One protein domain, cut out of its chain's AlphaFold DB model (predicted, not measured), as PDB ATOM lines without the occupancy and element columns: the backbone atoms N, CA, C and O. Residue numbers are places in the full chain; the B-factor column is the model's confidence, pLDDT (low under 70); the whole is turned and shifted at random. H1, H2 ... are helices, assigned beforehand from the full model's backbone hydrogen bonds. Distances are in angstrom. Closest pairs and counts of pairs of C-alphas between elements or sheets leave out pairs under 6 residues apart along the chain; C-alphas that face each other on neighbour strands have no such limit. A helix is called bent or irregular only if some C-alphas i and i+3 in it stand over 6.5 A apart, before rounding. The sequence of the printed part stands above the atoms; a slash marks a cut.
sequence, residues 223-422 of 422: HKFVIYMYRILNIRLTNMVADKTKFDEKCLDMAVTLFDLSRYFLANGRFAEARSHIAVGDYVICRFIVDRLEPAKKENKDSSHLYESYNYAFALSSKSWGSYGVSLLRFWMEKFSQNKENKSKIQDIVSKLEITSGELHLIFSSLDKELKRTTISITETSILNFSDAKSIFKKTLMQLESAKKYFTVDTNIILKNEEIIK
ATOM      1  N   HIS A 223     205.054 143.122  84.329       90.38
ATOM      2  CA  HIS A 223     204.130 143.820  83.429       90.38
ATOM      3  C   HIS A 223     204.703 144.084  82.021       90.38
ATOM      4  O   HIS A 223     204.057 143.754  81.028       90.38
ATOM      5  N   LYS A 224     205.934 144.620  81.917       90.50
ATOM      6  CA  LYS A 224     206.579 144.916  80.619       90.50
ATOM      7  C   LYS A 224     206.740 143.660  79.753       90.50
ATOM      8  O   LYS A 224     206.415 143.688  78.568       90.50
ATOM      9  N   PHE A 225     207.191 142.562  80.359       93.31
ATOM     10  CA  PHE A 225     207.337 141.273  79.686       93.31
ATOM     11  C   PHE A 225     205.982 140.731  79.208       93.31
ATOM     12  O   PHE A 225     205.855 140.341  78.053       93.31
ATOM     13  N   VAL A 226     204.943 140.792  80.047       94.75
ATOM     14  CA  VAL A 226     203.591 140.338  79.680       94.75
ATOM     15  C   VAL A 226     203.015 141.144  78.514       94.75
ATOM     16  O   VAL A 226     202.485 140.546  77.582       94.75
ATOM     17  N   ILE A 227     203.161 142.477  78.510       93.00
ATOM     18  CA  ILE A 227     202.739 143.316  77.373       93.00
ATOM     19  C   ILE A 227     203.453 142.889  76.092       93.00
ATOM     20  O   ILE A 227     202.819 142.768  75.044       93.00
ATOM     21  N   TYR A 228     204.767 142.682  76.166       93.81
ATOM     22  CA  TYR A 228     205.565 142.272  75.017       93.81
ATOM     23  C   TYR A 228     205.096 140.920  74.459       93.81
ATOM     24  O   TYR A 228     204.799 140.818  73.269       93.81
ATOM     25  N   MET A 229     204.938 139.915  75.326       95.38
ATOM     26  CA  MET A 229     204.471 138.583  74.934       95.38
ATOM     27  C   MET A 229     203.058 138.619  74.345       95.38
ATOM     28  O   MET A 229     202.818 138.026  73.293       95.38
ATOM     29  N   TYR A 230     202.144 139.365  74.975       94.69
ATOM     30  CA  TYR A 230     200.790 139.572  74.466       94.69
ATOM     31  C   TYR A 230     200.805 140.170  73.055       94.69
ATOM     32  O   TYR A 230     200.106 139.666  72.183       94.69
ATOM     33  N   ARG A 231     201.620 141.203  72.794       92.38
ATOM     34  CA  ARG A 231     201.685 141.848  71.470       92.38
ATOM     35  C   ARG A 231     202.098 140.871  70.376       92.38
ATOM     36  O   ARG A 231     201.445 140.834  69.337       92.38
ATOM     37  N   ILE A 232     203.136 140.068  70.613       92.81
ATOM     38  CA  ILE A 232     203.606 139.083  69.626       92.81
ATOM     39  C   ILE A 232     202.537 138.025  69.374       92.81
ATOM     40  O   ILE A 232     202.216 137.747  68.220       92.81
ATOM     41  N   LEU A 233     201.959 137.464  70.439       94.75
ATOM     42  CA  LEU A 233     200.891 136.472  70.318       94.75
ATOM     43  C   LEU A 233     199.682 137.042  69.578       94.75
ATOM     44  O   LEU A 233     199.149 136.386  68.690       94.75
ATOM     45  N   ASN A 234     199.272 138.268  69.902       93.00
ATOM     46  CA  ASN A 234     198.113 138.912  69.296       93.00
ATOM     47  C   ASN A 234     198.314 139.174  67.802       93.00
ATOM     48  O   ASN A 234     197.421 138.862  67.018       93.00
ATOM     49  N   ILE A 235     199.482 139.687  67.397       91.00
ATOM     50  CA  ILE A 235     199.821 139.875  65.976       91.00
ATOM     51  C   ILE A 235     199.795 138.526  65.256       91.00
ATOM     52  O   ILE A 235     199.112 138.376  64.246       91.00
ATOM     53  N   ARG A 236     200.484 137.520  65.807       91.81
ATOM     54  CA  ARG A 236     200.601 136.198  65.185       91.81
ATOM     55  C   ARG A 236     199.245 135.514  65.019       91.81
ATOM     56  O   ARG A 236     198.929 135.054  63.928       91.81
ATOM     57  N   LEU A 237     198.431 135.484  66.074       92.06
ATOM     58  CA  LEU A 237     197.090 134.897  66.038       92.06
ATOM     59  C   LEU A 237     196.160 135.649  65.090       92.06
ATOM     60  O   LEU A 237     195.412 135.019  64.347       92.06
ATOM     61  N   THR A 238     196.215 136.983  65.093       90.69
ATOM     62  CA  THR A 238     195.387 137.800  64.199       90.69
ATOM     63  C   THR A 238     195.732 137.517  62.739       90.69
ATOM     64  O   THR A 238     194.820 137.269  61.955       90.69
ATOM     65  N   ASN A 239     197.022 137.458  62.390       90.38
ATOM     66  CA  ASN A 239     197.462 137.124  61.034       90.38
ATOM     67  C   ASN A 239     197.042 135.702  60.645       90.38
ATOM     68  O   ASN A 239     196.422 135.508  59.608       90.38
ATOM     69  N   MET A 240     197.269 134.708  61.513       90.44
ATOM     70  CA  MET A 240     196.857 133.324  61.246       90.44
ATOM     71  C   MET A 240     195.355 133.196  60.968       90.44
ATOM     72  O   MET A 240     194.956 132.457  60.069       90.44
ATOM     73  N   VAL A 241     194.516 133.915  61.720       88.19
ATOM     74  CA  VAL A 241     193.062 133.900  61.519       88.19
ATOM     75  C   VAL A 241     192.658 134.660  60.255       88.19
ATOM     76  O   VAL A 241     191.823 134.159  59.500       88.19
ATOM     77  N   ALA A 242     193.247 135.831  59.999       88.19
ATOM     78  CA  ALA A 242     192.970 136.629  58.805       88.19
ATOM     79  C   ALA A 242     193.350 135.880  57.516       88.19
ATOM     80  O   ALA A 242     192.546 135.803  56.585       88.19
ATOM     81  N   ASP A 243     194.523 135.248  57.515       89.19
ATOM     82  CA  ASP A 243     195.083 134.523  56.373       89.19
ATOM     83  C   ASP A 243     194.511 133.101  56.232       89.19
ATOM     84  O   ASP A 243     194.818 132.389  55.275       89.19
ATOM     85  N   LYS A 244     193.657 132.671  57.175       85.88
ATOM     86  CA  LYS A 244     193.107 131.304  57.265       85.88
ATOM     87  C   LYS A 244     194.205 130.234  57.270       85.88
ATOM     88  O   LYS A 244     194.040 129.143  56.715       85.88
ATOM     89  N   THR A 245     195.326 130.550  57.908       88.19
ATOM     90  CA  THR A 245     196.473 129.658  58.048       88.19
ATOM     91  C   THR A 245     196.080 128.440  58.879       88.19
ATOM     92  O   THR A 245     195.449 128.564  59.930       88.19
ATOM     93  N   LYS A 246     196.458 127.244  58.412       89.00
ATOM     94  CA  LYS A 246     196.245 126.005  59.169       89.00
ATOM     95  C   LYS A 246     197.115 125.999  60.416       89.00
ATOM     96  O   LYS A 246     198.318 126.234  60.325       89.00
ATOM     97  N   PHE A 247     196.517 125.642  61.542       90.94
ATOM     98  CA  PHE A 247     197.234 125.507  62.800       90.94
ATOM     99  C   PHE A 247     198.122 124.262  62.729       90.94
ATOM    100  O   PHE A 247     197.686 123.208  62.275       90.94
ATOM    101  N   ASP A 248     199.391 124.384  63.092       89.44
ATOM    102  CA  ASP A 248     200.368 123.293  63.127       89.44
ATOM    103  C   ASP A 248     200.803 122.990  64.567       89.44
ATOM    104  O   ASP A 248     200.284 123.577  65.516       89.44
ATOM    105  N   GLU A 249     201.727 122.046  64.749       87.00
ATOM    106  CA  GLU A 249     202.203 121.660  66.084       87.00
ATOM    107  C   GLU A 249     202.782 122.846  66.864       87.00
ATOM    108  O   GLU A 249     202.520 122.985  68.056       87.00
ATOM    109  N   LYS A 250     203.471 123.768  66.183       88.94
ATOM    110  CA  LYS A 250     204.066 124.949  66.817       88.94
ATOM    111  C   LYS A 250     203.016 125.887  67.419       88.94
ATOM    112  O   LYS A 250     203.296 126.655  68.338       88.94
ATOM    113  N   CYS A 251     201.770 125.814  66.953       92.88
ATOM    114  CA  CYS A 251     200.669 126.557  67.559       92.88
ATOM    115  C   CYS A 251     200.374 126.088  68.997       92.88
ATOM    116  O   CYS A 251     199.887 126.878  69.805       92.88
ATOM    117  N   LEU A 252     200.708 124.845  69.366       93.94
ATOM    118  CA  LEU A 252     200.555 124.374  70.744       93.94
ATOM    119  C   LEU A 252     201.470 125.137  71.713       93.94
ATOM    120  O   LEU A 252     201.036 125.466  72.817       93.94
ATOM    121  N   ASP A 253     202.670 125.541  71.289       94.19
ATOM    122  CA  ASP A 253     203.552 126.385  72.106       94.19
ATOM    123  C   ASP A 253     202.944 127.767  72.379       94.19
ATOM    124  O   ASP A 253     203.139 128.348  73.457       94.19
ATOM    125  N   MET A 254     202.151 128.288  71.437       95.75
ATOM    126  CA  MET A 254     201.375 129.514  71.634       95.75
ATOM    127  C   MET A 254     200.278 129.302  72.682       95.75
ATOM    128  O   MET A 254     200.145 130.127  73.585       95.75
ATOM    129  N   ALA A 255     199.535 128.190  72.608       96.50
ATOM    130  CA  ALA A 255     198.509 127.841  73.595       96.50
ATOM    131  C   ALA A 255     199.104 127.723  75.006       96.50
ATOM    132  O   ALA A 255     198.631 128.376  75.938       96.50
ATOM    133  N   VAL A 256     200.207 126.984  75.146       95.56
ATOM    134  CA  VAL A 256     200.956 126.857  76.405       95.56
ATOM    135  C   VAL A 256     201.394 128.226  76.930       95.56
ATOM    136  O   VAL A 256     201.251 128.518  78.116       95.56
ATOM    137  N   THR A 257     201.875 129.108  76.055       96.31
ATOM    138  CA  THR A 257     202.286 130.461  76.454       96.31
ATOM    139  C   THR A 257     201.104 131.315  76.924       96.31
ATOM    140  O   THR A 257     201.235 132.043  77.906       96.31
ATOM    141  N   LEU A 258     199.935 131.215  76.287       97.25
ATOM    142  CA  LEU A 258     198.719 131.910  76.729       97.25
ATOM    143  C   LEU A 258     198.289 131.455  78.132       97.25
ATOM    144  O   LEU A 258     197.965 132.289  78.985       97.25
ATOM    145  N   PHE A 259     198.357 130.151  78.399       96.31
ATOM    146  CA  PHE A 259     198.120 129.589  79.727       96.31
ATOM    147  C   PHE A 259     199.120 130.120  80.760       96.31
ATOM    148  O   PHE A 259     198.707 130.581  81.828       96.31
ATOM    149  N   ASP A 260     200.415 130.155  80.433       95.06
ATOM    150  CA  ASP A 260     201.452 130.714  81.309       95.06
ATOM    151  C   ASP A 260     201.195 132.193  81.638       95.06
ATOM    152  O   ASP A 260     201.292 132.599  82.802       95.06
ATOM    153  N   LEU A 261     200.820 133.005  80.643       96.12
ATOM    154  CA  LEU A 261     200.528 134.434  80.816       96.12
ATOM    155  C   LEU A 261     199.297 134.691  81.694       96.12
ATOM    156  O   LEU A 261     199.270 135.678  82.432       96.12
ATOM    157  N   SER A 262     198.313 133.785  81.704       95.75
ATOM    158  CA  SER A 262     197.129 133.907  82.571       95.75
ATOM    159  C   SER A 262     197.497 134.053  84.058       95.75
ATOM    160  O   SER A 262     196.831 134.777  84.802       95.75
ATOM    161  N   ARG A 263     198.621 133.453  84.486       94.50
ATOM    162  CA  ARG A 263     199.129 133.503  85.869       94.50
ATOM    163  C   ARG A 263     199.426 134.925  86.341       94.50
ATOM    164  O   ARG A 263     199.248 135.216  87.522       94.50
ATOM    165  N   TYR A 264     199.889 135.810  85.457       95.38
ATOM    166  CA  TYR A 264     200.109 137.221  85.781       95.38
ATOM    167  C   TYR A 264     198.806 137.921  86.141       95.38
ATOM    168  O   TYR A 264     198.728 138.613  87.156       95.38
ATOM    169  N   PHE A 265     197.786 137.725  85.313       94.75
ATOM    170  CA  PHE A 265     196.496 138.370  85.492       94.75
ATOM    171  C   PHE A 265     195.800 137.855  86.751       94.75
ATOM    172  O   PHE A 265     195.338 138.657  87.559       94.75
ATOM    173  N   LEU A 266     195.843 136.540  87.002       93.56
ATOM    174  CA  LEU A 266     195.347 135.947  88.248       93.56
ATOM    175  C   LEU A 266     196.055 136.515  89.487       93.56
ATOM    176  O   LEU A 266     195.392 136.914  90.442       93.56
ATOM    177  N   ALA A 267     197.388 136.635  89.459       91.00
ATOM    178  CA  ALA A 267     198.168 137.204  90.565       91.00
ATOM    179  C   ALA A 267     197.866 138.691  90.847       91.00
ATOM    180  O   ALA A 267     198.215 139.203  91.917       91.00
ATOM    181  N   ASN A 268     197.227 139.376  89.896       89.38
ATOM    182  CA  ASN A 268     196.822 140.776  89.981       89.38
ATOM    183  C   ASN A 268     195.291 140.961  90.037       89.38
ATOM    184  O   ASN A 268     194.819 142.088  89.944       89.38
ATOM    185  N   GLY A 269     194.504 139.887  90.199       88.25
ATOM    186  CA  GLY A 269     193.037 139.964  90.276       88.25
ATOM    187  C   GLY A 269     192.340 140.375  88.969       88.25
ATOM    188  O   GLY A 269     191.162 140.722  88.982       88.25
ATOM    189  N   ARG A 270     193.049 140.327  87.837       90.06
ATOM    190  CA  ARG A 270     192.569 140.691  86.494       90.06
ATOM    191  C   ARG A 270     191.892 139.494  85.817       90.06
ATOM    192  O   ARG A 270     192.425 138.867  84.905       90.06
ATOM    193  N   PHE A 271     190.733 139.093  86.340       89.75
ATOM    194  CA  PHE A 271     190.074 137.844  85.930       89.75
ATOM    195  C   PHE A 271     189.578 137.858  84.478       89.75
ATOM    196  O   PHE A 271     189.659 136.833  83.805       89.75
ATOM    197  N   ALA A 272     189.114 138.995  83.957       88.75
ATOM    198  CA  ALA A 272     188.650 139.077  82.571       88.75
ATOM    199  C   ALA A 272     189.778 138.750  81.575       88.75
ATOM    200  O   ALA A 272     189.589 137.938  80.665       88.75
ATOM    201  N   GLU A 273     190.966 139.310  81.795       91.50
ATOM    202  CA  GLU A 273     192.153 139.065  80.980       91.50
ATOM    203  C   GLU A 273     192.678 137.644  81.150       91.50
ATOM    204  O   GLU A 273     192.975 136.991  80.149       91.50
ATOM    205  N   ALA A 274     192.734 137.129  82.385       94.06
ATOM    206  CA  ALA A 274     193.120 135.741  82.633       94.06
ATOM    207  C   ALA A 274     192.222 134.773  81.849       94.06
ATOM    208  O   ALA A 274     192.718 133.909  81.128       94.06
ATOM    209  N   ARG A 275     190.899 134.965  81.937       92.00
ATOM    210  CA  ARG A 275     189.902 134.160  81.224       92.00
ATOM    211  C   ARG A 275     190.075 134.259  79.712       92.00
ATOM    212  O   ARG A 275     190.010 133.239  79.037       92.00
ATOM    213  N   SER A 276     190.304 135.466  79.184       91.44
ATOM    214  CA  SER A 276     190.539 135.668  77.750       91.44
ATOM    215  C   SER A 276     191.747 134.869  77.264       91.44
ATOM    216  O   SER A 276     191.624 134.143  76.285       91.44
ATOM    217  N   HIS A 277     192.878 134.929  77.972       95.06
ATOM    218  CA  HIS A 277     194.078 134.186  77.585       95.06
ATOM    219  C   HIS A 277     193.841 132.673  77.587       95.06
ATOM    220  O   HIS A 277     194.198 132.004  76.620       95.06
ATOM    221  N   ILE A 278     193.195 132.136  78.629       95.81
ATOM    222  CA  ILE A 278     192.912 130.696  78.709       95.81
ATOM    223  C   ILE A 278     191.957 130.274  77.582       95.81
ATOM    224  O   ILE A 278     192.241 129.318  76.866       95.81
ATOM    225  N   ALA A 279     190.875 131.019  77.347       93.31
ATOM    226  CA  ALA A 279     189.919 130.704  76.285       93.31
ATOM    227  C   ALA A 279     190.545 130.761  74.878       93.31
ATOM    228  O   ALA A 279     190.218 129.944  74.018       93.31
ATOM    229  N   VAL A 280     191.464 131.700  74.634       94.44
ATOM    230  CA  VAL A 280     192.218 131.757  73.371       94.44
ATOM    231  C   VAL A 280     193.163 130.565  73.246       94.44
ATOM    232  O   VAL A 280     193.260 129.995  72.162       94.44
ATOM    233  N   GLY A 281     193.811 130.136  74.332       95.75
ATOM    234  CA  GLY A 281     194.620 128.914  74.331       95.75
ATOM    235  C   GLY A 281     193.796 127.677  73.959       95.75
ATOM    236  O   GLY A 281     194.212 126.896  73.106       95.75
ATOM    237  N   ASP A 282     192.586 127.548  74.507       94.50
ATOM    238  CA  ASP A 282     191.655 126.470  74.150       94.50
ATOM    239  C   ASP A 282     191.239 126.524  72.681       94.50
ATOM    240  O   ASP A 282     191.188 125.494  72.011       94.50
ATOM    241  N   TYR A 283     190.974 127.723  72.155       93.81
ATOM    242  CA  TYR A 283     190.677 127.913  70.737       93.81
ATOM    243  C   TYR A 283     191.831 127.430  69.849       93.81
ATOM    244  O   TYR A 283     191.593 126.700  68.887       93.81
ATOM    245  N   VAL A 284     193.075 127.775  70.192       94.75
ATOM    246  CA  VAL A 284     194.271 127.323  69.464       94.75
ATOM    247  C   VAL A 284     194.370 125.793  69.465       94.75
ATOM    248  O   VAL A 284     194.590 125.200  68.410       94.75
ATOM    249  N   ILE A 285     194.133 125.145  70.612       94.50
ATOM    250  CA  ILE A 285     194.094 123.676  70.714       94.50
ATOM    251  C   ILE A 285     192.982 123.094  69.832       94.50
ATOM    252  O   ILE A 285     193.229 122.164  69.066       94.50
ATOM    253  N   CYS A 286     191.769 123.652  69.887       92.38
ATOM    254  CA  CYS A 286     190.642 123.188  69.074       92.38
ATOM    255  C   CYS A 286     190.949 123.280  67.574       92.38
ATOM    256  O   CYS A 286     190.673 122.346  66.820       92.38
ATOM    257  N   ARG A 287     191.561 124.386  67.136       92.44
ATOM    258  CA  ARG A 287     191.993 124.571  65.747       92.44
ATOM    259  C   ARG A 287     193.057 123.558  65.338       92.44
ATOM    260  O   ARG A 287     192.941 122.984  64.261       92.44
ATOM    261  N   PHE A 288     194.041 123.289  66.196       93.56
ATOM    262  CA  PHE A 288     195.054 122.262  65.948       93.56
ATOM    263  C   PHE A 288     194.439 120.862  65.772       93.56
ATOM    264  O   PHE A 288     194.825 120.137  64.852       93.56
ATOM    265  N   ILE A 289     193.454 120.487  66.599       91.00
ATOM    266  CA  ILE A 289     192.759 119.196  66.468       91.00
ATOM    267  C   ILE A 289     192.153 119.058  65.068       91.00
ATOM    268  O   ILE A 289     192.404 118.064  64.386       91.00
ATOM    269  N   VAL A 290     191.399 120.070  64.632       91.56
ATOM    270  CA  VAL A 290     190.709 120.075  63.335       91.56
ATOM    271  C   VAL A 290     191.698 120.110  62.167       91.56
ATOM    272  O   VAL A 290     191.547 119.365  61.199       91.56
ATOM    273  N   ASP A 291     192.725 120.958  62.245       91.25
ATOM    274  CA  ASP A 291     193.640 121.199  61.127       91.25
ATOM    275  C   ASP A 291     194.722 120.109  60.985       91.25
ATOM    276  O   ASP A 291     195.272 119.946  59.888       91.25
ATOM    277  N   ARG A 292     195.041 119.361  62.058       89.88
ATOM    278  CA  ARG A 292     196.151 118.383  62.084       89.88
ATOM    279  C   ARG A 292     195.806 117.028  62.673       89.88
ATOM    280  O   ARG A 292     196.056 116.023  62.009       89.88
ATOM    281  N   LEU A 293     195.267 116.981  63.889       86.69
ATOM    282  CA  LEU A 293     195.131 115.720  64.625       86.69
ATOM    283  C   LEU A 293     194.072 114.797  63.998       86.69
ATOM    284  O   LEU A 293     194.314 113.607  63.803       86.69
ATOM    285  N   GLU A 294     192.912 115.344  63.628       89.56
ATOM    286  CA  GLU A 294     191.851 114.600  62.946       89.56
ATOM    287  C   GLU A 294     192.276 114.086  61.558       89.56
ATOM    288  O   GLU A 294     192.061 112.899  61.287       89.56
ATOM    289  N   PRO A 295     192.897 114.904  60.678       88.62
ATOM    290  CA  PRO A 295     193.489 114.412  59.437       88.62
ATOM    291  C   PRO A 295     194.521 113.300  59.653       88.62
ATOM    292  O   PRO A 295     194.421 112.256  59.013       88.62
ATOM    293  N   ALA A 296     195.463 113.469  60.587       85.81
ATOM    294  CA  ALA A 296     196.502 112.472  60.853       85.81
ATOM    295  C   ALA A 296     195.911 111.122  61.294       85.81
ATOM    296  O   ALA A 296     196.353 110.070  60.827       85.81
ATOM    297  N   LYS A 297     194.858 111.157  62.124       84.56
ATOM    298  CA  LYS A 297     194.113 109.964  62.542       84.56
ATOM    299  C   LYS A 297     193.422 109.269  61.368       84.56
ATOM    300  O   LYS A 297     193.437 108.046  61.297       84.56
ATOM    301  N   LYS A 298     192.810 110.026  60.451       86.62
ATOM    302  CA  LYS A 298     192.154 109.465  59.249       86.62
ATOM    303  C   LYS A 298     193.157 108.838  58.282       86.62
ATOM    304  O   LYS A 298     192.833 107.861  57.618       86.62
ATOM    305  N   GLU A 299     194.361 109.396  58.213       87.62
ATOM    306  CA  GLU A 299     195.436 108.941  57.331       87.62
ATOM    307  C   GLU A 299     196.270 107.785  57.919       87.62
ATOM    308  O   GLU A 299     197.218 107.348  57.271       87.62
ATOM    309  N   ASN A 300     195.939 107.277  59.119       78.94
ATOM    310  CA  ASN A 300     196.692 106.233  59.837       78.94
ATOM    311  C   ASN A 300     198.206 106.516  59.933       78.94
ATOM    312  O   ASN A 300     199.025 105.596  59.927       78.94
ATOM    313  N   LYS A 301     198.591 107.794  60.011       78.31
ATOM    314  CA  LYS A 301     199.990 108.193  60.182       78.31
ATOM    315  C   LYS A 301     200.409 108.014  61.638       78.31
ATOM    316  O   LYS A 301     199.633 108.331  62.546       78.31
ATOM    317  N   ASP A 302     201.649 107.574  61.855       77.31
ATOM    318  CA  ASP A 302     202.256 107.639  63.184       77.31
ATOM    319  C   ASP A 302     202.274 109.104  63.642       77.31
ATOM    320  O   ASP A 302     202.921 109.971  63.057       77.31
ATOM    321  N   SER A 303     201.448 109.376  64.643       78.25
ATOM    322  CA  SER A 303     201.145 110.702  65.180       78.25
ATOM    323  C   SER A 303     201.348 110.733  66.693       78.25
ATOM    324  O   SER A 303     200.844 111.625  67.369       78.25
ATOM    325  N   SER A 304     202.104 109.766  67.224       80.38
ATOM    326  CA  SER A 304     202.428 109.631  68.648       80.38
ATOM    327  C   SER A 304     202.930 110.944  69.266       80.38
ATOM    328  O   SER A 304     202.364 111.395  70.261       80.38
ATOM    329  N   HIS A 305     203.890 111.615  68.621       80.25
ATOM    330  CA  HIS A 305     204.404 112.924  69.053       80.25
ATOM    331  C   HIS A 305     203.327 114.028  69.076       80.25
ATOM    332  O   HIS A 305     203.237 114.783  70.039       80.25
ATOM    333  N   LEU A 306     202.440 114.085  68.070       83.44
ATOM    334  CA  LEU A 306     201.342 115.062  68.029       83.44
ATOM    335  C   LEU A 306     200.374 114.862  69.198       83.44
ATOM    336  O   LEU A 306     199.876 115.835  69.765       83.44
ATOM    337  N   TYR A 307     200.101 113.604  69.554       84.88
ATOM    338  CA  TYR A 307     199.265 113.263  70.701       84.88
ATOM    339  C   TYR A 307     199.932 113.623  72.027       84.88
ATOM    340  O   TYR A 307     199.238 114.084  72.929       84.88
ATOM    341  N   GLU A 308     201.247 113.457  72.157       86.62
ATOM    342  CA  GLU A 308     201.992 113.860  73.353       86.62
ATOM    343  C   GLU A 308     201.929 115.380  73.570       86.62
ATOM    344  O   GLU A 308     201.429 115.830  74.608       86.62
ATOM    345  N   SER A 309     202.312 116.166  72.558       86.56
ATOM    346  CA  SER A 309     202.242 117.635  72.575       86.56
ATOM    347  C   SER A 309     200.819 118.129  72.871       86.56
ATOM    348  O   SER A 309     200.605 119.020  73.701       86.56
ATOM    349  N   TYR A 310     199.815 117.512  72.239       91.44
ATOM    350  CA  TYR A 310     198.403 117.805  72.484       91.44
ATOM    351  C   TYR A 310     197.974 117.493  73.923       91.44
ATOM    352  O   TYR A 310     197.360 118.339  74.575       91.44
ATOM    353  N   ASN A 311     198.291 116.300  74.433       91.31
ATOM    354  CA  ASN A 311     197.898 115.870  75.775       91.31
ATOM    355  C   ASN A 311     198.505 116.785  76.844       91.31
ATOM    356  O   ASN A 311     197.808 117.168  77.787       91.31
ATOM    357  N   TYR A 312     199.764 117.192  76.662       91.38
ATOM    358  CA  TYR A 312     200.416 118.171  77.524       91.38
ATOM    359  C   TYR A 312     199.684 119.521  77.516       91.38
ATOM    360  O   TYR A 312     199.322 120.045  78.576       91.38
ATOM    361  N   ALA A 313     199.402 120.072  76.330       93.19
ATOM    362  CA  ALA A 313     198.697 121.346  76.192       93.19
ATOM    363  C   ALA A 313     197.274 121.290  76.783       93.19
ATOM    364  O   ALA A 313     196.852 122.212  77.485       93.19
ATOM    365  N   PHE A 314     196.549 120.189  76.572       93.19
ATOM    366  CA  PHE A 314     195.213 119.963  77.128       93.19
ATOM    367  C   PHE A 314     195.226 119.853  78.662       93.19
ATOM    368  O   PHE A 314     194.375 120.425  79.355       93.19
ATOM    369  N   ALA A 315     196.226 119.169  79.224       93.75
ATOM    370  CA  ALA A 315     196.417 119.106  80.667       93.75
ATOM    371  C   ALA A 315     196.723 120.490  81.263       93.75
ATOM    372  O   ALA A 315     196.192 120.844  82.321       93.75
ATOM    373  N   LEU A 316     197.537 121.303  80.578       94.25
ATOM    374  CA  LEU A 316     197.816 122.683  80.979       94.25
ATOM    375  C   LEU A 316     196.593 123.599  80.883       94.25
ATOM    376  O   LEU A 316     196.405 124.423  81.782       94.25
ATOM    377  N   SER A 317     195.740 123.435  79.870       95.62
ATOM    378  CA  SER A 317     194.434 124.107  79.802       95.62
ATOM    379  C   SER A 317     193.613 123.807  81.060       95.62
ATOM    380  O   SER A 317     193.226 124.718  81.799       95.62
ATOM    381  N   SER A 318     193.458 122.518  81.381       94.94
ATOM    382  CA  SER A 318     192.705 122.060  82.554       94.94
ATOM    383  C   SER A 318     193.279 122.637  83.858       94.94
ATOM    384  O   SER A 318     192.554 123.166  84.706       94.94
ATOM    385  N   LYS A 319     194.610 122.629  84.007       95.19
ATOM    386  CA  LYS A 319     195.309 123.234  85.152       95.19
ATOM    387  C   LYS A 319     195.075 124.745  85.239       95.19
ATOM    388  O   LYS A 319     194.928 125.279  86.343       95.19
ATOM    389  N   SER A 320     195.036 125.436  84.103       95.75
ATOM    390  CA  SER A 320     194.845 126.887  84.034       95.75
ATOM    391  C   SER A 320     193.424 127.284  84.415       95.75
ATOM    392  O   SER A 320     193.251 128.169  85.253       95.75
ATOM    393  N   TRP A 321     192.408 126.572  83.916       96.75
ATOM    394  CA  TRP A 321     191.021 126.752  84.357       96.75
ATOM    395  C   TRP A 321     190.825 126.422  85.837       96.75
ATOM    396  O   TRP A 321     190.147 127.165  86.550       96.75
ATOM    397  N   GLY A 322     191.451 125.351  86.328       95.75
ATOM    398  CA  GLY A 322     191.458 125.033  87.754       95.75
ATOM    399  C   GLY A 322     192.077 126.161  88.589       95.75
ATOM    400  O   GLY A 322     191.494 126.609  89.574       95.75
ATOM    401  N   SER A 323     193.221 126.693  88.155       94.94
ATOM    402  CA  SER A 323     193.900 127.814  88.820       94.94
ATOM    403  C   SER A 323     193.067 129.097  88.792       94.94
ATOM    404  O   SER A 323     193.022 129.818  89.791       94.94
ATOM    405  N   TYR A 324     192.376 129.363  87.679       96.38
ATOM    406  CA  TYR A 324     191.431 130.469  87.543       96.38
ATOM    407  C   TYR A 324     190.311 130.362  88.580       96.38
ATOM    408  O   TYR A 324     190.102 131.291  89.359       96.38
ATOM    409  N   GLY A 325     189.643 129.208  88.643       95.06
ATOM    410  CA  GLY A 325     188.532 128.976  89.560       95.06
ATOM    411  C   GLY A 325     188.936 129.051  91.035       95.06
ATOM    412  O   GLY A 325     188.267 129.725  91.820       95.06
ATOM    413  N   VAL A 326     190.078 128.456  91.408       95.38
ATOM    414  CA  VAL A 326     190.647 128.576  92.765       95.38
ATOM    415  C   VAL A 326     190.947 130.035  93.109       95.38
ATOM    416  O   VAL A 326     190.578 130.502  94.187       95.38
ATOM    417  N   SER A 327     191.594 130.767  92.198       94.12
ATOM    418  CA  SER A 327     191.948 132.175  92.416       94.12
ATOM    419  C   SER A 327     190.705 133.047  92.569       94.12
ATOM    420  O   SER A 327     190.672 133.913  93.440       94.12
ATOM    421  N   LEU A 328     189.666 132.788  91.770       92.50
ATOM    422  CA  LEU A 328     188.399 133.510  91.821       92.50
ATOM    423  C   LEU A 328     187.671 133.264  93.149       92.50
ATOM    424  O   LEU A 328     187.287 134.217  93.824       92.50
ATOM    425  N   LEU A 329     187.543 132.000  93.567       93.44
ATOM    426  CA  LEU A 329     186.945 131.637  94.855       93.44
ATOM    427  C   LEU A 329     187.692 132.281  96.025       93.44
ATOM    428  O   LEU A 329     187.065 132.883  96.896       93.44
ATOM    429  N   ARG A 330     189.028 132.200  96.026       91.88
ATOM    430  CA  ARG A 330     189.870 132.793  97.069       91.88
ATOM    431  C   ARG A 330     189.720 134.310  97.126       91.88
ATOM    432  O   ARG A 330     189.519 134.854  98.208       91.88
ATOM    433  N   PHE A 331     189.778 134.978  95.975       89.19
ATOM    434  CA  PHE A 331     189.626 136.427  95.888       89.19
ATOM    435  C   PHE A 331     188.298 136.886  96.496       89.19
ATOM    436  O   PHE A 331     188.277 137.766  97.355       89.19
ATOM    437  N   TRP A 332     187.186 136.259  96.107       86.31
ATOM    438  CA  TRP A 332     185.871 136.628  96.629       86.31
ATOM    439  C   TRP A 332     185.689 136.245  98.098       86.31
ATOM    440  O   TRP A 332     185.112 137.025  98.852       86.31
ATOM    441  N   MET A 333     186.240 135.115  98.548       88.06
ATOM    442  CA  MET A 333     186.263 134.744  99.968       88.06
ATOM    443  C   MET A 333     186.969 135.809 100.825       88.06
ATOM    444  O   MET A 333     186.436 136.225 101.857       88.06
ATOM    445  N   GLU A 334     188.142 136.280 100.392       86.50
ATOM    446  CA  GLU A 334     188.887 137.350 101.067       86.50
ATOM    447  C   GLU A 334     188.074 138.658 101.078       86.50
ATOM    448  O   GLU A 334     187.949 139.301 102.123       86.50
ATOM    449  N   LYS A 335     187.426 139.012  99.958       81.06
ATOM    450  CA  LYS A 335     186.557 140.199  99.859       81.06
ATOM    451  C   LYS A 335     185.334 140.133 100.776       81.06
ATOM    452  O   LYS A 335     185.041 141.109 101.464       81.06
ATOM    453  N   PHE A 336     184.629 139.003 100.830       81.25
ATOM    454  CA  PHE A 336     183.488 138.829 101.734       81.25
ATOM    455  C   PHE A 336     183.903 138.885 103.207       81.25
ATOM    456  O   PHE A 336     183.158 139.412 104.031       81.25
ATOM    457  N   SER A 337     185.099 138.389 103.533       79.44
ATOM    458  CA  SER A 337     185.638 138.419 104.897       79.44
ATOM    459  C   SER A 337     185.965 139.846 105.350       79.44
ATOM    460  O   SER A 337     185.577 140.231 106.449       79.44
ATOM    461  N   GLN A 338     186.573 140.661 104.481       73.88
ATOM    462  CA  GLN A 338     186.880 142.078 104.750       73.88
ATOM    463  C   GLN A 338     185.622 142.952 104.918       73.88
ATOM    464  O   GLN A 338     185.641 143.953 105.629       73.88
ATOM    465  N   ASN A 339     184.504 142.575 104.292       63.25
ATOM    466  CA  ASN A 339     183.259 143.351 104.333       63.25
ATOM    467  C   ASN A 339     182.390 143.088 105.575       63.25
ATOM    468  O   ASN A 339     181.449 143.843 105.822       63.25
ATOM    469  N   LYS A 340     182.703 142.075 106.398       58.84
ATOM    470  CA  LYS A 340     182.025 141.885 107.695       58.84
ATOM    471  C   LYS A 340     182.287 143.045 108.668       58.84
ATOM    472  O   LYS A 340     181.460 143.281 109.543       58.84
ATOM    473  N   GLU A 341     183.367 143.800 108.465       57.00
ATOM    474  CA  GLU A 341     183.742 144.969 109.271       57.00
ATOM    475  C   GLU A 341     183.202 146.307 108.717       57.00
ATOM    476  O   GLU A 341     183.215 147.306 109.426       57.00
ATOM    477  N   ASN A 342     182.689 146.360 107.478       52.69
ATOM    478  CA  ASN A 342     182.133 147.579 106.867       52.69
ATOM    479  C   ASN A 342     181.089 147.239 105.781       52.69
ATOM    480  O   ASN A 342     181.431 146.931 104.639       52.69
ATOM    481  N   LYS A 343     179.797 147.324 106.132       51.56
ATOM    482  CA  LYS A 343     178.659 146.789 105.353       51.56
ATOM    483  C   LYS A 343     178.332 147.498 104.020       51.56
ATOM    484  O   LYS A 343     177.522 146.968 103.268       51.56
ATOM    485  N   SER A 344     178.923 148.650 103.689       50.22
ATOM    486  CA  SER A 344     178.489 149.477 102.539       50.22
ATOM    487  C   SER A 344     179.257 149.283 101.220       50.22
ATOM    488  O   SER A 344     178.914 149.921 100.231       50.22
ATOM    489  N   LYS A 345     180.290 148.429 101.153       52.12
ATOM    490  CA  LYS A 345     181.297 148.502 100.067       52.12
ATOM    491  C   LYS A 345     181.137 147.535  98.887       52.12
ATOM    492  O   LYS A 345     181.908 147.647  97.942       52.12
ATOM    493  N   ILE A 346     180.193 146.588  98.884       52.72
ATOM    494  CA  ILE A 346     180.138 145.563  97.814       52.72
ATOM    495  C   ILE A 346     179.889 146.191  96.431       52.72
ATOM    496  O   ILE A 346     180.533 145.797  95.462       52.72
ATOM    497  N   GLN A 347     179.018 147.199  96.349       51.34
ATOM    498  CA  GLN A 347     178.643 147.830  95.080       51.34
ATOM    499  C   GLN A 347     179.767 148.727  94.525       51.34
ATOM    500  O   GLN A 347     180.105 148.602  93.351       51.34
ATOM    501  N   ASP A 348     180.453 149.482  95.395       49.38
ATOM    502  CA  ASP A 348     181.662 150.261  95.062       49.38
ATOM    503  C   ASP A 348     182.850 149.386  94.614       49.38
ATOM    504  O   ASP A 348     183.720 149.817  93.851       49.38
ATOM    505  N   ILE A 349     182.934 148.151  95.122       49.72
ATOM    506  CA  ILE A 349     184.004 147.200  94.793       49.72
ATOM    507  C   ILE A 349     183.787 146.587  93.406       49.72
ATOM    508  O   ILE A 349     184.758 146.438  92.668       49.72
ATOM    509  N   VAL A 350     182.543 146.271  93.030       51.00
ATOM    510  CA  VAL A 350     182.211 145.801  91.673       51.00
ATOM    511  C   VAL A 350     182.506 146.893  90.639       51.00
ATOM    512  O   VAL A 350     183.136 146.603  89.628       51.00
ATOM    513  N   SER A 351     182.207 148.160  90.942       45.78
ATOM    514  CA  SER A 351     182.581 149.297  90.084       45.78
ATOM    515  C   SER A 351     184.085 149.614  90.060       45.78
ATOM    516  O   SER A 351     184.544 150.297  89.158       45.78
ATOM    517  N   LYS A 352     184.885 149.128  91.024       46.53
ATOM    518  CA  LYS A 352     186.365 149.208  90.981       46.53
ATOM    519  C   LYS A 352     187.020 148.024  90.266       46.53
ATOM    520  O   LYS A 352     188.204 148.095  89.945       46.53
ATOM    521  N   LEU A 353     186.282 146.930  90.065       45.59
ATOM    522  CA  LEU A 353     186.679 145.824  89.187       45.59
ATOM    523  C   LEU A 353     186.475 146.191  87.709       45.59
ATOM    524  O   LEU A 353     187.138 145.617  86.845       45.59
ATOM    525  N   GLU A 354     185.623 147.178  87.426       43.44
ATOM    526  CA  GLU A 354     185.657 147.931  86.177       43.44
ATOM    527  C   GLU A 354     186.919 148.803  86.174       43.44
ATOM    528  O   GLU A 354     186.965 149.889  86.742       43.44
ATOM    529  N   ILE A 355     187.982 148.218  85.620       43.28
ATOM    530  CA  ILE A 355     189.191 148.823  85.049       43.28
ATOM    531  C   ILE A 355     189.338 150.314  85.386       43.28
ATOM    532  O   ILE A 355     188.689 151.172  84.788       43.28
ATOM    533  N   THR A 356     190.273 150.643  86.281       36.31
ATOM    534  CA  THR A 356     190.763 152.018  86.404       36.31
ATOM    535  C   THR A 356     191.232 152.493  85.030       36.31
ATOM    536  O   THR A 356     192.220 151.984  84.497       36.31
ATOM    537  N   SER A 357     190.481 153.435  84.458       36.56
ATOM    538  CA  SER A 357     190.729 154.104  83.179       36.56
ATOM    539  C   SER A 357     192.192 154.557  83.085       36.56
ATOM    540  O   SER A 357     192.565 155.588  83.641       36.56
ATOM    541  N   GLY A 358     193.032 153.750  82.430       43.59
ATOM    542  CA  GLY A 358     194.475 153.973  82.306       43.59
ATOM    543  C   GLY A 358     195.298 152.696  82.095       43.59
ATOM    544  O   GLY A 358     196.352 152.754  81.464       43.59
ATOM    545  N   GLU A 359     194.828 151.529  82.557       57.28
ATOM    546  CA  GLU A 359     195.514 150.256  82.293       57.28
ATOM    547  C   GLU A 359     195.171 149.693  80.903       57.28
ATOM    548  O   GLU A 359     194.003 149.545  80.545       57.28
ATOM    549  N   LEU A 360     196.198 149.330  80.121       66.31
ATOM    550  CA  LEU A 360     196.027 148.619  78.849       66.31
ATOM    551  C   LEU A 360     195.241 147.319  79.079       66.31
ATOM    552  O   LEU A 360     195.661 146.439  79.843       66.31
ATOM    553  N   HIS A 361     194.113 147.197  78.387       80.75
ATOM    554  CA  HIS A 361     193.262 146.019  78.422       80.75
ATOM    555  C   HIS A 361     193.820 144.948  77.474       80.75
ATOM    556  O   HIS A 361     193.648 145.015  76.257       80.75
ATOM    557  N   LEU A 362     194.544 143.978  78.035       87.50
ATOM    558  CA  LEU A 362     195.247 142.935  77.283       87.50
ATOM    559  C   LEU A 362     194.304 141.755  76.998       87.50
ATOM    560  O   LEU A 362     194.470 140.670  77.540       87.50
ATOM    561  N   ILE A 363     193.273 141.984  76.186       87.50
ATOM    562  CA  ILE A 363     192.297 140.964  75.756       87.50
ATOM    563  C   ILE A 363     192.368 140.809  74.238       87.50
ATOM    564  O   ILE A 363     192.639 141.768  73.518       87.50
ATOM    565  N   PHE A 364     192.136 139.598  73.740       84.88
ATOM    566  CA  PHE A 364     192.154 139.287  72.308       84.88
ATOM    567  C   PHE A 364     190.798 139.586  71.650       84.88
ATOM    568  O   PHE A 364     190.102 138.678  71.202       84.88
ATOM    569  N   SER A 365     190.409 140.861  71.594       79.62
ATOM    570  CA  SER A 365     189.102 141.276  71.049       79.62
ATOM    571  C   SER A 365     188.900 140.897  69.576       79.62
ATOM    572  O   SER A 365     187.773 140.661  69.141       79.62
ATOM    573  N   SER A 366     189.984 140.772  68.800       76.62
ATOM    574  CA  SER A 366     189.928 140.311  67.407       76.62
ATOM    575  C   SER A 366     189.381 138.884  67.268       76.62
ATOM    576  O   SER A 366     188.874 138.528  66.205       76.62
ATOM    577  N   LEU A 367     189.425 138.084  68.339       79.75
ATOM    578  CA  LEU A 367     189.008 136.683  68.352       79.75
ATOM    579  C   LEU A 367     187.624 136.459  68.976       79.75
ATOM    580  O   LEU A 367     187.155 135.324  68.992       79.75
ATOM    581  N   ASP A 368     186.921 137.501  69.432       77.88
ATOM    582  CA  ASP A 368     185.638 137.362  70.145       77.88
ATOM    583  C   ASP A 368     184.586 136.562  69.357       77.88
ATOM    584  O   ASP A 368     183.820 135.785  69.930       77.88
ATOM    585  N   LYS A 369     184.541 136.723  68.027       76.88
ATOM    586  CA  LYS A 369     183.619 135.970  67.158       76.88
ATOM    587  C   LYS A 369     183.929 134.476  67.140       76.88
ATOM    588  O   LYS A 369     182.999 133.672  67.134       76.88
ATOM    589  N   GLU A 370     185.208 134.122  67.136       77.62
ATOM    590  CA  GLU A 370     185.649 132.730  67.138       77.62
ATOM    591  C   GLU A 370     185.485 132.109  68.528       77.62
ATOM    592  O   GLU A 370     184.976 131.000  68.649       77.62
ATOM    593  N   LEU A 371     185.776 132.865  69.591       73.94
ATOM    594  CA  LEU A 371     185.595 132.418  70.974       73.94
ATOM    595  C   LEU A 371     184.132 132.131  71.330       73.94
ATOM    596  O   LEU A 371     183.877 131.233  72.125       73.94
ATOM    597  N   LYS A 372     183.158 132.821  70.717       70.38
ATOM    598  CA  LYS A 372     181.725 132.494  70.874       70.38
ATOM    599  C   LYS A 372     181.373 131.073  70.423       70.38
ATOM    600  O   LYS A 372     180.350 130.549  70.852       70.38
ATOM    601  N   ARG A 373     182.181 130.474  69.544       64.06
ATOM    602  CA  ARG A 373     181.993 129.106  69.036       64.06
ATOM    603  C   ARG A 373     182.696 128.058  69.904       64.06
ATOM    604  O   ARG A 373     182.462 126.870  69.707       64.06
ATOM    605  N   THR A 374     183.529 128.485  70.853       64.06
ATOM    606  CA  THR A 374     184.299 127.611  71.741       64.06
ATOM    607  C   THR A 374     183.595 127.475  73.089       64.06
ATOM    608  O   THR A 374     183.156 128.458  73.686       64.06
ATOM    609  N   THR A 375     183.519 126.253  73.613       64.75
ATOM    610  CA  THR A 375     182.977 126.006  74.953       64.75
ATOM    611  C   THR A 375     183.949 126.522  76.012       64.75
ATOM    612  O   THR A 375     185.004 125.936  76.235       64.75
ATOM    613  N   ILE A 376     183.588 127.613  76.689       71.44
ATOM    614  CA  ILE A 376     184.380 128.183  77.786       71.44
ATOM    615  C   ILE A 376     184.034 127.465  79.094       71.44
ATOM    616  O   ILE A 376     182.880 127.452  79.521       71.44
ATOM    617  N   SER A 377     185.047 126.912  79.763       70.56
ATOM    618  CA  SER A 377     184.867 126.092  80.969       70.56
ATOM    619  C   SER A 377     184.314 126.863  82.175       70.56
ATOM    620  O   SER A 377     183.461 126.347  82.898       70.56
ATOM    621  N   ILE A 378     184.792 128.090  82.416       77.69
ATOM    622  CA  ILE A 378     184.327 128.962  83.507       77.69
ATOM    623  C   ILE A 378     184.063 130.354  82.930       77.69
ATOM    624  O   ILE A 378     184.979 131.051  82.494       77.69
ATOM    625  N   THR A 379     182.797 130.759  82.908       76.62
ATOM    626  CA  THR A 379     182.362 132.042  82.338       76.62
ATOM    627  C   THR A 379     182.311 133.141  83.390       76.62
ATOM    628  O   THR A 379     182.359 134.319  83.052       76.62
ATOM    629  N   GLU A 380     182.223 132.772  84.662       73.44
ATOM    630  CA  GLU A 380     182.058 133.670  85.792       73.44
ATOM    631  C   GLU A 380     183.336 134.485  86.066       73.44
ATOM    632  O   GLU A 380     184.438 133.940  86.143       73.44
ATOM    633  N   THR A 381     183.193 135.803  86.235       73.81
ATOM    634  CA  THR A 381     184.256 136.733  86.680       73.81
ATOM    635  C   THR A 381     183.989 137.300  88.078       73.81
ATOM    636  O   THR A 381     184.873 137.892  88.695       73.81
ATOM    637  N   SER A 382     182.782 137.089  88.606       77.62
ATOM    638  CA  SER A 382     182.330 137.543  89.919       77.62
ATOM    639  C   SER A 382     181.514 136.463  90.626       77.62
ATOM    640  O   SER A 382     180.876 135.643  89.968       77.62
ATOM    641  N   ILE A 383     181.508 136.488  91.960       84.06
ATOM    642  CA  ILE A 383     180.689 135.610  92.804       84.06
ATOM    643  C   ILE A 383     179.746 136.499  93.603       84.06
ATOM    644  O   ILE A 383     180.208 137.258  94.450       84.06
ATOM    645  N   LEU A 384     178.443 136.426  93.331       82.75
ATOM    646  CA  LEU A 384     177.443 137.261  94.005       82.75
ATOM    647  C   LEU A 384     176.724 136.496  95.116       82.75
ATOM    648  O   LEU A 384     176.303 137.086  96.108       82.75
ATOM    649  N   ASN A 385     176.587 135.180  94.962       83.00
ATOM    650  CA  ASN A 385     175.866 134.334  95.904       83.00
ATOM    651  C   ASN A 385     176.514 132.941  96.054       83.00
ATOM    652  O   ASN A 385     177.469 132.574  95.368       83.00
ATOM    653  N   PHE A 386     175.975 132.142  96.977       85.44
ATOM    654  CA  PHE A 386     176.461 130.785  97.239       85.44
ATOM    655  C   PHE A 386     176.279 129.825  96.051       85.44
ATOM    656  O   PHE A 386     177.095 128.923  95.864       85.44
ATOM    657  N   SER A 387     175.232 130.004  95.239       88.44
ATOM    658  CA  SER A 387     175.011 129.193  94.035       88.44
ATOM    659  C   SER A 387     176.130 129.408  93.016       88.44
ATOM    660  O   SER A 387     176.687 128.429  92.514       88.44
ATOM    661  N   ASP A 388     176.539 130.662  92.795       87.00
ATOM    662  CA  ASP A 388     177.672 131.008  91.929       87.00
ATOM    663  C   ASP A 388     178.955 130.339  92.440       87.00
ATOM    664  O   ASP A 388     179.657 129.657  91.692       87.00
ATOM    665  N   ALA A 389     179.225 130.456  93.746       88.56
ATOM    666  CA  ALA A 389     180.394 129.843  94.376       88.56
ATOM    667  C   ALA A 389     180.398 128.313  94.215       88.56
ATOM    668  O   ALA A 389     181.418 127.723  93.860       88.56
ATOM    669  N   LYS A 390     179.248 127.660  94.425       91.50
ATOM    670  CA  LYS A 390     179.089 126.208  94.266       91.50
ATOM    671  C   LYS A 390     179.272 125.768  92.811       91.50
ATOM    672  O   LYS A 390     179.885 124.728  92.572       91.50
ATOM    673  N   SER A 391     178.752 126.538  91.853       90.81
ATOM    674  CA  SER A 391     178.947 126.310  90.415       90.81
ATOM    675  C   SER A 391     180.433 126.354  90.055       90.81
ATOM    676  O   SER A 391     180.974 125.377  89.527       90.81
ATOM    677  N   ILE A 392     181.118 127.439  90.430       92.06
ATOM    678  CA  ILE A 392     182.550 127.626  90.169       92.06
ATOM    679  C   ILE A 392     183.362 126.523  90.839       92.06
ATOM    680  O   ILE A 392     184.232 125.946  90.194       92.06
ATOM    681  N   PHE A 393     183.059 126.168  92.089       93.88
ATOM    682  CA  PHE A 393     183.741 125.085  92.798       93.88
ATOM    683  C   PHE A 393     183.650 123.751  92.046       93.88
ATOM    684  O   PHE A 393     184.672 123.104  91.820       93.88
ATOM    685  N   LYS A 394     182.452 123.360  91.592       93.75
ATOM    686  CA  LYS A 394     182.264 122.119  90.822       93.75
ATOM    687  C   LYS A 394     183.049 122.131  89.509       93.75
ATOM    688  O   LYS A 394     183.741 121.159  89.211       93.75
ATOM    689  N   LYS A 395     182.969 123.228  88.747       93.81
ATOM    690  CA  LYS A 395     183.720 123.396  87.490       93.81
ATOM    691  C   LYS A 395     185.228 123.334  87.742       93.81
ATOM    692  O   LYS A 395     185.940 122.627  87.040       93.81
ATOM    693  N   THR A 396     185.699 124.011  88.787       94.31
ATOM    694  CA  THR A 396     187.107 124.016  89.211       94.31
ATOM    695  C   THR A 396     187.594 122.606  89.523       94.31
ATOM    696  O   THR A 396     188.629 122.189  89.013       94.31
ATOM    697  N   LEU A 397     186.833 121.855  90.324       94.56
ATOM    698  CA  LEU A 397     187.188 120.491  90.705       94.56
ATOM    699  C   LEU A 397     187.293 119.574  89.482       94.56
ATOM    700  O   LEU A 397     188.272 118.849  89.347       94.56
ATOM    701  N   MET A 398     186.336 119.656  88.555       94.06
ATOM    702  CA  MET A 398     186.361 118.885  87.308       94.06
ATOM    703  C   MET A 398     187.622 119.159  86.469       94.06
ATOM    704  O   MET A 398     188.221 118.233  85.920       94.06
ATOM    705  N   GLN A 399     188.041 120.423  86.389       94.25
ATOM    706  CA  GLN A 399     189.241 120.830  85.654       94.25
ATOM    707  C   GLN A 399     190.522 120.342  86.343       94.25
ATOM    708  O   GLN A 399     191.412 119.798  85.693       94.25
ATOM    709  N   LEU A 400     190.599 120.443  87.671       93.31
ATOM    710  CA  LEU A 400     191.745 119.939  88.433       93.31
ATOM    711  C   LEU A 400     191.872 118.411  88.355       93.31
ATOM    712  O   LEU A 400     192.979 117.911  88.165       93.31
ATOM    713  N   GLU A 401     190.764 117.672  88.427       92.88
ATOM    714  CA  GLU A 401     190.772 116.216  88.235       92.88
ATOM    715  C   GLU A 401     191.185 115.830  86.809       92.88
ATOM    716  O   GLU A 401     191.915 114.858  86.616       92.88
ATOM    717  N   SER A 402     190.788 116.612  85.800       91.00
ATOM    718  CA  SER A 402     191.229 116.394  84.415       91.00
ATOM    719  C   SER A 402     192.735 116.624  84.256       91.00
ATOM    720  O   SER A 402     193.418 115.785  83.674       91.00
ATOM    721  N   ALA A 403     193.277 117.691  84.849       92.06
ATOM    722  CA  ALA A 403     194.714 117.966  84.844       92.06
ATOM    723  C   ALA A 403     195.527 116.878  85.576       92.06
ATOM    724  O   ALA A 403     196.600 116.474  85.125       92.06
ATOM    725  N   LYS A 404     195.003 116.377  86.701       89.75
ATOM    726  CA  LYS A 404     195.644 115.358  87.546       89.75
ATOM    727  C   LYS A 404     195.865 114.027  86.824       89.75
ATOM    728  O   LYS A 404     196.822 113.331  87.145       89.75
ATOM    729  N   LYS A 405     195.028 113.685  85.837       88.00
ATOM    730  CA  LYS A 405     195.214 112.477  85.011       88.00
ATOM    731  C   LYS A 405     196.542 112.481  84.248       88.00
ATOM    732  O   LYS A 405     197.071 111.412  83.979       88.00
ATOM    733  N   TYR A 406     197.060 113.663  83.914       87.06
ATOM    734  CA  TYR A 406     198.322 113.827  83.192       87.06
ATOM    735  C   TYR A 406     199.494 114.128  84.137       87.06
ATOM    736  O   TYR A 406     200.539 113.487  84.069       87.06
ATOM    737  N   PHE A 407     199.328 115.081  85.063       83.62
ATOM    738  CA  PHE A 407     200.385 115.496  85.995       83.62
ATOM    739  C   PHE A 407     200.524 114.537  87.188       83.62
ATOM    740  O   PHE A 407     200.269 114.904  88.338       83.62
ATOM    741  N   THR A 408     200.946 113.304  86.912       76.44
ATOM    742  CA  THR A 408     201.343 112.310  87.917       76.44
ATOM    743  C   THR A 408     202.715 112.643  88.518       76.44
ATOM    744  O   THR A 408     203.431 113.518  88.025       76.44
ATOM    745  N   VAL A 409     203.094 111.981  89.619       57.53
ATOM    746  CA  VAL A 409     204.411 112.177  90.264       57.53
ATOM    747  C   VAL A 409     205.551 111.968  89.257       57.53
ATOM    748  O   VAL A 409     206.455 112.798  89.201       57.53
ATOM    749  N   ASP A 410     205.440 110.956  88.397       55.12
ATOM    750  CA  ASP A 410     206.451 110.617  87.389       55.12
ATOM    751  C   ASP A 410     206.570 111.689  86.293       55.12
ATOM    752  O   ASP A 410     207.667 112.156  85.984       55.12
ATOM    753  N   THR A 411     205.442 112.186  85.779       59.66
ATOM    754  CA  THR A 411     205.415 113.247  84.755       59.66
ATOM    755  C   THR A 411     205.950 114.581  85.292       59.66
ATOM    756  O   THR A 411     206.615 115.332  84.580       59.66
ATOM    757  N   ASN A 412     205.714 114.885  86.575       51.31
ATOM    758  CA  ASN A 412     206.208 116.113  87.210       51.31
ATOM    759  C   ASN A 412     207.730 116.102  87.459       51.31
ATOM    760  O   ASN A 412     208.343 117.172  87.485       51.31
ATOM    761  N   ILE A 413     208.341 114.927  87.653       42.59
ATOM    762  CA  ILE A 413     209.801 114.776  87.800       42.59
ATOM    763  C   ILE A 413     210.497 114.992  86.450       42.59
ATOM    764  O   ILE A 413     211.500 115.701  86.390       42.59
ATOM    765  N   ILE A 414     209.927 114.459  85.365       48.41
ATOM    766  CA  ILE A 414     210.456 114.623  84.001       48.41
ATOM    767  C   ILE A 414     210.404 116.097  83.568       48.41
ATOM    768  O   ILE A 414     211.422 116.647  83.154       48.41
ATOM    769  N   LEU A 415     209.272 116.783  83.774       48.75
ATOM    770  CA  LEU A 415     209.122 118.202  83.415       48.75
ATOM    771  C   LEU A 415     210.071 119.129  84.192       48.75
ATOM    772  O   LEU A 415     210.616 120.064  83.613       48.75
ATOM    773  N   LYS A 416     210.319 118.861  85.484       38.91
ATOM    774  CA  LYS A 416     211.297 119.632  86.273       38.91
ATOM    775  C   LYS A 416     212.727 119.450  85.778       38.91
ATOM    776  O   LYS A 416     213.497 120.401  85.825       38.91
ATOM    777  N   ASN A 417     213.087 118.250  85.331       30.58
ATOM    778  CA  ASN A 417     214.423 117.992  84.808       30.58
ATOM    779  C   ASN A 417     214.602 118.600  83.408       30.58
ATOM    780  O   ASN A 417     215.671 119.123  83.119       30.58
ATOM    781  N   GLU A 418     213.563 118.629  82.570       39.53
ATOM    782  CA  GLU A 418     213.627 119.303  81.266       39.53
ATOM    783  C   GLU A 418     213.642 120.835  81.358       39.53
ATOM    784  O   GLU A 418     214.349 121.469  80.579       39.53
ATOM    785  N   GLU A 419     212.930 121.440  82.317       38.84
ATOM    786  CA  GLU A 419     212.991 122.891  82.582       38.84
ATOM    787  C   GLU A 419     214.344 123.350  83.164       38.84
ATOM    788  O   GLU A 419     214.633 124.542  83.160       38.84
ATOM    789  N   ILE A 420     215.165 122.424  83.678       33.03
ATOM    790  CA  ILE A 420     216.520 122.696  84.193       33.03
ATOM    791  C   ILE A 420     217.598 122.438  83.122       33.03
ATOM    792  O   ILE A 420     218.693 122.990  83.215       33.03
ATOM    793  N   ILE A 421     217.308 121.602  82.118       30.06
ATOM    794  CA  ILE A 421     218.275 121.138  81.103       30.06
ATOM    795  C   ILE A 421     218.107 121.851  79.739       30.06
ATOM    796  O   ILE A 421     219.020 121.797  78.914       30.06
ATOM    797  N   LYS A 422     216.990 122.549  79.486       31.02
ATOM    798  CA  LYS A 422     216.772 123.403  78.297       31.02
ATOM    799  C   LYS A 422     216.845 124.884  78.638       31.02
ATOM    800  O   LYS A 422     217.172 125.649  77.698       31.02
TER     801      LYS A 422
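This is residues 223 to 422 of the 422 residues of the protein "KIF-binding protein" of Temnothorax curvispinosus (UniProt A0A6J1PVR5). A long helix, H4, forms one edge of an up-and-down bundle of three with H2 and H3, and H7 packs slantwise on H4 away from the other two. H1 packs on H2 and small H6 on H3, H5 folds back from one end of H4, and most of H8 sticks out as an arm, residues 409 to 414 and 416 to 421. The printed part has 200 residues, with eight named helices in the order H1 to H8 and no named strand; the class is all helix. The whole is compact, with a radius of gyration of the C-alphas of 18.5 A, yet elongated, spanning 63 by 40 by 34 A.

H4, residues 304 to 341, is 57.0 A long, from C-alpha 304 at (202.428, 109.631, 68.648) to C-alpha 341 at (183.742, 144.969, 109.271). H3, residues 271 to 298, is 39.0 A long, with a kink of 32 degrees near residue 289. H2 is residues 250 to 267, 27.4 A. H1, residues 223 to 242, is 28.0 A long and begins at C-alpha 223 (204.130, 143.820, 83.429). H7, residues 386 to 404, is 26.5 A long. The shorter helices are H5, residues 346 to 353, H6, residues 365 to 371, and H8, residues 409 to 421. H3 and H6 are irregular: C-alphas 291 and 294 are 7.1 A apart, and 366 and 369 are 7.7 A apart.

H4 touches H3 at a shallow tilt of 18 degrees, opposite ways; the closest C-alphas are those of Asp 282 and Ser 317, 6.7 A. With residues 309 to 327 alone, H4 touches H2, the same way at 12 degrees, closest at Val 256 and Ala 313, 6.0 A between C-alphas. H2 and H3 form a helical hairpin, with the C-alphas of Ala 255 and Gly 281 closest at 4.1 A. H7 touches residues 314 to 329 of H4, closest at the C-alphas of Ala 315 and Ala 403, 4.7 A. H1 only just touches H2, with 3 pairs of C-alphas within 8 A, the closest Val 226 and Leu 261 at 6.7 A. H6 touches H3, closest at the C-alphas of Tyr 283 and Leu 371, 6.8 A. H5 and H8 touch no helix. Every O i to N i+4 pair is within hydrogen-bond range in H1, H5, H7 and H8; the counts are 10 of 14 in H2, 22 of 24 in H3, 32 of 34 in H4 and 1 of 3 in H6, where 2 of 4 O i to N i+3 pairs are.

The C-alphas farthest apart, those of Asn 300 and Asn 342, are 64.3 A apart. The printed part has no cut; the links H5 to H6 and H6 to H7 are long. Confidence is under 70 at residues 339 to 360, 373 to 375 and 409 to 422.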